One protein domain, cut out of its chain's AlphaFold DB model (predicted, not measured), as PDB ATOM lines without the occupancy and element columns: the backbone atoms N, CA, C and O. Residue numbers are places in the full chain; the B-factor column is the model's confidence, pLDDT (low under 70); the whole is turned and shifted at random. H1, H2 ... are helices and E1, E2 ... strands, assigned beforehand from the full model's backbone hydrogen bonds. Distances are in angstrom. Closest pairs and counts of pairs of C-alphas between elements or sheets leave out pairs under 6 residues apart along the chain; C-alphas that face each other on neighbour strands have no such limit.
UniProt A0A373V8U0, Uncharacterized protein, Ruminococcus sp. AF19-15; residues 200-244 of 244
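AT A GLANCE: This is residues 200 to 244 of the 244 residues of an uncharacterized protein of Ruminococcus sp. AF19-15 (UniProt A0A373V8U0). A long antiparallel hairpin of two strands, E1 and E2, has one short helix, H1, near its open end on the side of E1, and a tail after E2 that folds back beside E2. The printed part has 45 residues, in the order H1, E1, E2, and is of mixed class, helices and strands. It is flat, spanning 32 by 24 by 11 A, and only just compact, close to loose, with a radius of gyration of the C-alphas of 10.9 A.

IN THESE COORDINATES: E1, residues 217 to 225, starts with C-alpha 217 at (14.753, 46.335, 15.913) and is 22.9 A long. E2, residues 228 to 235, is also 22.9 A long and ends with C-alpha 235 at (12.941, 46.237, 11.794). H1, residues 207 to 213, is 10.1 A long.

HOW THE PARTS SIT: E1 and E2 are antiparallel at 161 degrees, a hairpin with N 221 and O 232 2.9 A apart, within hydrogen-bond range. Residues 242 to 243 pair antiparallel with residues 232 to 233 of E2. The closest C-alphas of H1 and E1, Leu 210 and Ile 217, are 6.3 A apart. H1 and E2 are apart. In H1 every O i to N i+4 pair is within hydrogen-bond range.

THE WHOLE: The C-alphas of Tyr 212 and Asn 226 are the two farthest apart, 32.5 A. Both links are tight, and the printed part has no cut. Residues 200 to 204 and 244 have pLDDT under 70.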
ATOM      1  N   LYS A 200      30.053  54.877  18.485       51.59
ATOM      2  CA  LYS A 200      31.062  53.928  18.046       51.59
ATOM      3  C   LYS A 200      30.212  52.816  17.482       51.59
ATOM      4  O   LYS A 200      29.652  52.031  18.243       51.59
ATOM      5  N   LEU A 201      30.004  52.888  16.172       54.59
ATOM      6  CA  LEU A 201      29.298  51.886  15.413       54.59
ATOM      7  C   LEU A 201      30.099  50.615  15.624       54.59
ATOM      8  O   LEU A 201      31.155  50.410  15.028       54.59
ATOM      9  N   LEU A 202      29.655  49.814  16.591       56.84
ATOM     10  CA  LEU A 202      30.089  48.440  16.661       56.84
ATOM     11  C   LEU A 202      29.681  47.855  15.311       56.84
ATOM     12  O   LEU A 202      28.575  48.122  14.837       56.84
ATOM     13  N   LYS A 203      30.572  47.085  14.678       61.59
ATOM     14  CA  LYS A 203      30.197  46.349  13.464       61.59
ATOM     15  C   LYS A 203      28.886  45.588  13.687       61.59
ATOM     16  O   LYS A 203      28.059  45.540  12.786       61.59
ATOM     17  N   GLU A 204      28.683  45.079  14.906       69.12
ATOM     18  CA  GLU A 204      27.465  44.401  15.337       69.12
ATOM     19  C   GLU A 204      27.097  44.790  16.778       69.12
ATOM     20  O   GLU A 204      27.948  44.800  17.671       69.12
ATOM     21  N   TYR A 205      25.820  45.094  17.013       77.50
ATOM     22  CA  TYR A 205      25.273  45.360  18.345       77.50
ATOM     23  C   TYR A 205      24.609  44.102  18.924       77.50
ATOM     24  O   TYR A 205      23.848  43.444  18.210       77.50
ATOM     25  N   PRO A 206      24.813  43.772  20.215       84.31
ATOM     26  CA  PRO A 206      24.112  42.660  20.844       84.31
ATOM     27  C   PRO A 206      22.590  42.845  20.790       84.31
ATOM     28  O   PRO A 206      22.070  43.900  21.159       84.31
ATOM     29  N   LEU A 207      21.865  41.791  20.401       81.44
ATOM     30  CA  LEU A 207      20.398  41.795  20.310       81.44
ATOM     31  C   LEU A 207      19.717  42.218  21.617       81.44
ATOM     32  O   LEU A 207      18.702  42.903  21.568       81.44
ATOM     33  N   SER A 208      20.281  41.850  22.771       80.88
ATOM     34  CA  SER A 208      19.760  42.245  24.086       80.88
ATOM     35  C   SER A 208      19.744  43.764  24.264       80.88
ATOM     36  O   SER A 208      18.739  44.317  24.706       80.88
ATOM     37  N   VAL A 209      20.813  44.447  23.842       81.06
ATOM     38  CA  VAL A 209      20.923  45.910  23.885       81.06
ATOM     39  C   VAL A 209      19.922  46.544  22.923       81.06
ATOM     40  O   VAL A 209      19.191  47.445  23.318       81.06
ATOM     41  N   LEU A 210      19.827  46.042  21.687       84.25
ATOM     42  CA  LEU A 210      18.868  46.558  20.704       84.25
ATOM     43  C   LEU A 210      17.421  46.404  21.190       84.25
ATOM     44  O   LEU A 210      16.661  47.366  21.157       84.25
ATOM     45  N   SER A 211      17.071  45.228  21.720       82.31
ATOM     46  CA  SER A 211      15.726  44.940  22.229       82.31
ATOM     47  C   SER A 211      15.338  45.754  23.462       82.31
ATOM     48  O   SER A 211      14.149  45.961  23.691       82.31
ATOM     49  N   TYR A 212      16.324  46.208  24.244       83.62
ATOM     50  CA  TYR A 212      16.098  47.091  25.384       83.62
ATOM     51  C   TYR A 212      15.653  48.487  24.931       83.62
ATOM     52  O   TYR A 212      14.765  49.069  25.547       83.62
ATOM     53  N   PHE A 213      16.239  49.009  23.849       79.88
ATOM     54  CA  PHE A 213      15.859  50.308  23.288       79.88
ATOM     55  C   PHE A 213      14.567  50.235  22.470       79.88
ATOM     56  O   PHE A 213      13.683  51.068  22.656       79.88
ATOM     57  N   ASP A 214      14.444  49.244  21.584       83.50
ATOM     58  CA  ASP A 214      13.217  48.966  20.837       83.50
ATOM     59  C   ASP A 214      13.183  47.492  20.398       83.50
ATOM     60  O   ASP A 214      13.999  47.019  19.602       83.50
ATOM     61  N   SER A 215      12.191  46.753  20.897       88.25
ATOM     62  CA  SER A 215      12.006  45.327  20.609       88.25
ATOM     63  C   SER A 215      11.698  45.024  19.139       88.25
ATOM     64  O   SER A 215      11.852  43.876  18.708       88.25
ATOM     65  N   LYS A 216      11.297  46.028  18.349       90.88
ATOM     66  CA  LYS A 216      11.068  45.896  16.908       90.88
ATOM     67  C   LYS A 216      12.355  45.913  16.099       90.88
ATOM     68  O   LYS A 216      12.306  45.521  14.938       90.88
ATOM     69  N   ILE A 217      13.488  46.336  16.651       89.50
ATOM     70  CA  ILE A 217      14.753  46.335  15.913       89.50
ATOM     71  C   ILE A 217      15.235  44.884  15.739       89.50
ATOM     72  O   ILE A 217      15.293  44.096  16.686       89.50
ATOM     73  N   GLU A 218      15.542  44.510  14.497       87.88
ATOM     74  CA  GLU A 218      16.129  43.213  14.143       87.88
ATOM     75  C   GLU A 218      17.655  43.286  14.217       87.88
ATOM     76  O   GLU A 218      18.273  42.445  14.865       87.88
ATOM     77  N   TYR A 219      18.255  44.315  13.611       87.38
ATOM     78  CA  TYR A 219      19.676  44.626  13.748       87.38
ATOM     79  C   TYR A 219      19.983  46.082  13.371       87.38
ATOM     80  O   TYR A 219      19.229  46.733  12.643       87.38
ATOM     81  N   ILE A 220      21.147  46.547  13.826       85.94
ATOM     82  CA  ILE A 220      21.849  47.729  13.315       85.94
ATOM     83  C   ILE A 220      23.219  47.251  12.834       85.94
ATOM     84  O   ILE A 220      23.936  46.600  13.594       85.94
ATOM     85  N   ASN A 221      23.568  47.548  11.585       82.94
ATOM     86  CA  ASN A 221      24.833  47.153  10.965       82.94
ATOM     87  C   ASN A 221      25.475  48.354  10.258       82.94
ATOM     88  O   ASN A 221      24.803  49.330   9.934       82.94
ATOM     89  N   THR A 222      26.776  48.285   9.999       80.44
ATOM     90  CA  THR A 222      27.507  49.311   9.255       80.44
ATOM     91  C   THR A 222      28.309  48.721   8.116       80.44
ATOM     92  O   THR A 222      28.925  47.662   8.247       80.44
ATOM     93  N   ARG A 223      28.320  49.416   6.977       82.44
ATOM     94  CA  ARG A 223      29.173  49.059   5.839       82.44
ATOM     95  C   ARG A 223      29.930  50.281   5.352       82.44
ATOM     96  O   ARG A 223      29.377  51.373   5.281       82.44
ATOM     97  N   GLU A 224      31.186  50.071   4.984       81.94
ATOM     98  CA  GLU A 224      31.989  51.067   4.280       81.94
ATOM     99  C   GLU A 224      31.658  51.029   2.789       81.94
ATOM    100  O   GLU A 224      31.821  49.997   2.136       81.94
ATOM    101  N   ILE A 225      31.195  52.154   2.249       82.19
ATOM    102  CA  ILE A 225      30.911  52.337   0.825       82.19
ATOM    103  C   ILE A 225      31.622  53.613   0.381       82.19
ATOM    104  O   ILE A 225      31.320  54.702   0.862       82.19
ATOM    105  N   ASN A 226      32.579  53.490  -0.543       83.56
ATOM    106  CA  ASN A 226      33.371  54.614  -1.063       83.56
ATOM    107  C   ASN A 226      34.051  55.461   0.037       83.56
ATOM    108  O   ASN A 226      34.101  56.687  -0.061       83.56
ATOM    109  N   GLY A 227      34.547  54.812   1.097       78.19
ATOM    110  CA  GLY A 227      35.204  55.475   2.231       78.19
ATOM    111  C   GLY A 227      34.254  56.244   3.157       78.19
ATOM    112  O   GLY A 227      34.706  57.094   3.923       78.19
ATOM    113  N   LYS A 228      32.944  55.994   3.051       78.50
ATOM    114  CA  LYS A 228      31.925  56.487   3.975       78.50
ATOM    115  C   LYS A 228      31.261  55.310   4.681       78.50
ATOM    116  O   LYS A 228      30.785  54.377   4.030       78.50
ATOM    117  N   THR A 229      31.137  55.408   5.999       79.25
ATOM    118  CA  THR A 229      30.321  54.488   6.790       79.25
ATOM    119  C   THR A 229      28.836  54.773   6.540       79.25
ATOM    120  O   THR A 229      28.365  55.873   6.822       79.25
ATOM    121  N   VAL A 230      28.097  53.786   6.032       82.94
ATOM    122  CA  VAL A 230      26.631  53.808   5.900       82.94
ATOM    123  C   VAL A 230      26.032  52.913   6.977       82.94
ATOM    124  O   VAL A 230      26.502  51.786   7.181       82.94
ATOM    125  N   ILE A 231      25.004  53.405   7.669       83.88
ATOM    126  CA  ILE A 231      24.321  52.663   8.728       83.88
ATOM    127  C   ILE A 231      23.088  51.996   8.133       83.88
ATOM    128  O   ILE A 231      22.308  52.624   7.427       83.88
ATOM    129  N   TYR A 232      22.893  50.720   8.441       86.38
ATOM    130  CA  TYR A 232      21.729  49.953   8.034       86.38
ATOM    131  C   TYR A 232      20.922  49.535   9.257       86.38
ATOM    132  O   TYR A 232      21.441  48.881  10.163       86.38
ATOM    133  N   LEU A 233      19.644  49.896   9.261       88.00
ATOM    134  CA  LEU A 233      18.679  49.562  10.297       88.00
ATOM    135  C   LEU A 233      17.585  48.683   9.695       88.00
ATOM    136  O   LEU A 233      16.940  49.063   8.713       88.00
ATOM    137  N   LYS A 234      17.341  47.523  10.306       88.44
ATOM    138  CA  LYS A 234      16.229  46.647   9.932       88.44
ATOM    139  C   LYS A 234      15.291  46.440  11.109       88.44
ATOM    140  O   LYS A 234      15.735  46.114  12.210       88.44
ATOM    141  N   PHE A 235      13.996  46.575  10.848       90.12
ATOM    142  CA  PHE A 235      12.941  46.237  11.794       90.12
ATOM    143  C   PHE A 235      12.387  44.837  11.518       90.12
ATOM    144  O   PHE A 235      12.255  44.402  10.372       90.12
ATOM    145  N   ARG A 236      12.021  44.133  12.587       88.12
ATOM    146  CA  ARG A 236      11.379  42.822  12.536       88.12
ATOM    147  C   ARG A 236      10.061  42.930  11.779       88.12
ATOM    148  O   ARG A 236       9.217  43.761  12.098       88.12
ATOM    149  N   GLY A 237       9.870  42.047  10.804       85.94
ATOM    150  CA  GLY A 237       8.664  42.020   9.971       85.94
ATOM    151  C   GLY A 237       8.705  42.962   8.765       85.94
ATOM    152  O   GLY A 237       7.851  42.841   7.888       85.94
ATOM    153  N   GLU A 238       9.714  43.831   8.650       87.56
ATOM    154  CA  GLU A 238       9.944  44.608   7.434       87.56
ATOM    155  C   GLU A 238      10.822  43.834   6.444       87.56
ATOM    156  O   GLU A 238      11.841  43.233   6.788       87.56
ATOM    157  N   LYS A 239      10.424  43.848   5.167       77.69
ATOM    158  CA  LYS A 239      11.197  43.206   4.090       77.69
ATOM    159  C   LYS A 239      12.406  44.030   3.650       77.69
ATOM    160  O   LYS A 239      13.289  43.481   2.997       77.69
ATOM    161  N   ARG A 240      12.412  45.336   3.924       75.88
ATOM    162  CA  ARG A 240      13.436  46.268   3.447       75.88
ATOM    163  C   ARG A 240      14.314  46.721   4.603       75.88
ATOM    164  O   ARG A 240      13.842  46.911   5.716       75.88
ATOM    165  N   GLU A 241      15.595  46.859   4.305       81.44
ATOM    166  CA  GLU A 241      16.597  47.457   5.177       81.44
ATOM    167  C   GLU A 241      16.633  48.964   4.885       81.44
ATOM    168  O   GLU A 241      16.627  49.359   3.717       81.44
ATOM    169  N   ASN A 242      16.644  49.800   5.924       78.56
ATOM    170  CA  ASN A 242      16.721  51.252   5.783       78.56
ATOM    171  C   ASN A 242      18.183  51.695   5.932       78.56
ATOM    172  O   ASN A 242      18.838  51.314   6.901       78.56
ATOM    173  N   SER A 243      18.694  52.490   4.990       74.75
ATOM    174  CA  SER A 243      20.011  53.130   5.105       74.75
ATOM    175  C   SER A 243      19.876  54.526   5.711       74.75
ATOM    176  O   SER A 243      19.011  55.286   5.272       74.75
ATOM    177  N   ILE A 244      20.741  54.852   6.669       63.59
ATOM    178  CA  ILE A 244      20.817  56.138   7.375       63.59
ATOM    179  C   ILE A 244      22.182  56.772   7.107       63.59
ATOM    180  O   ILE A 244      23.194  56.026   7.142       63.59
TER     181      ILE A 244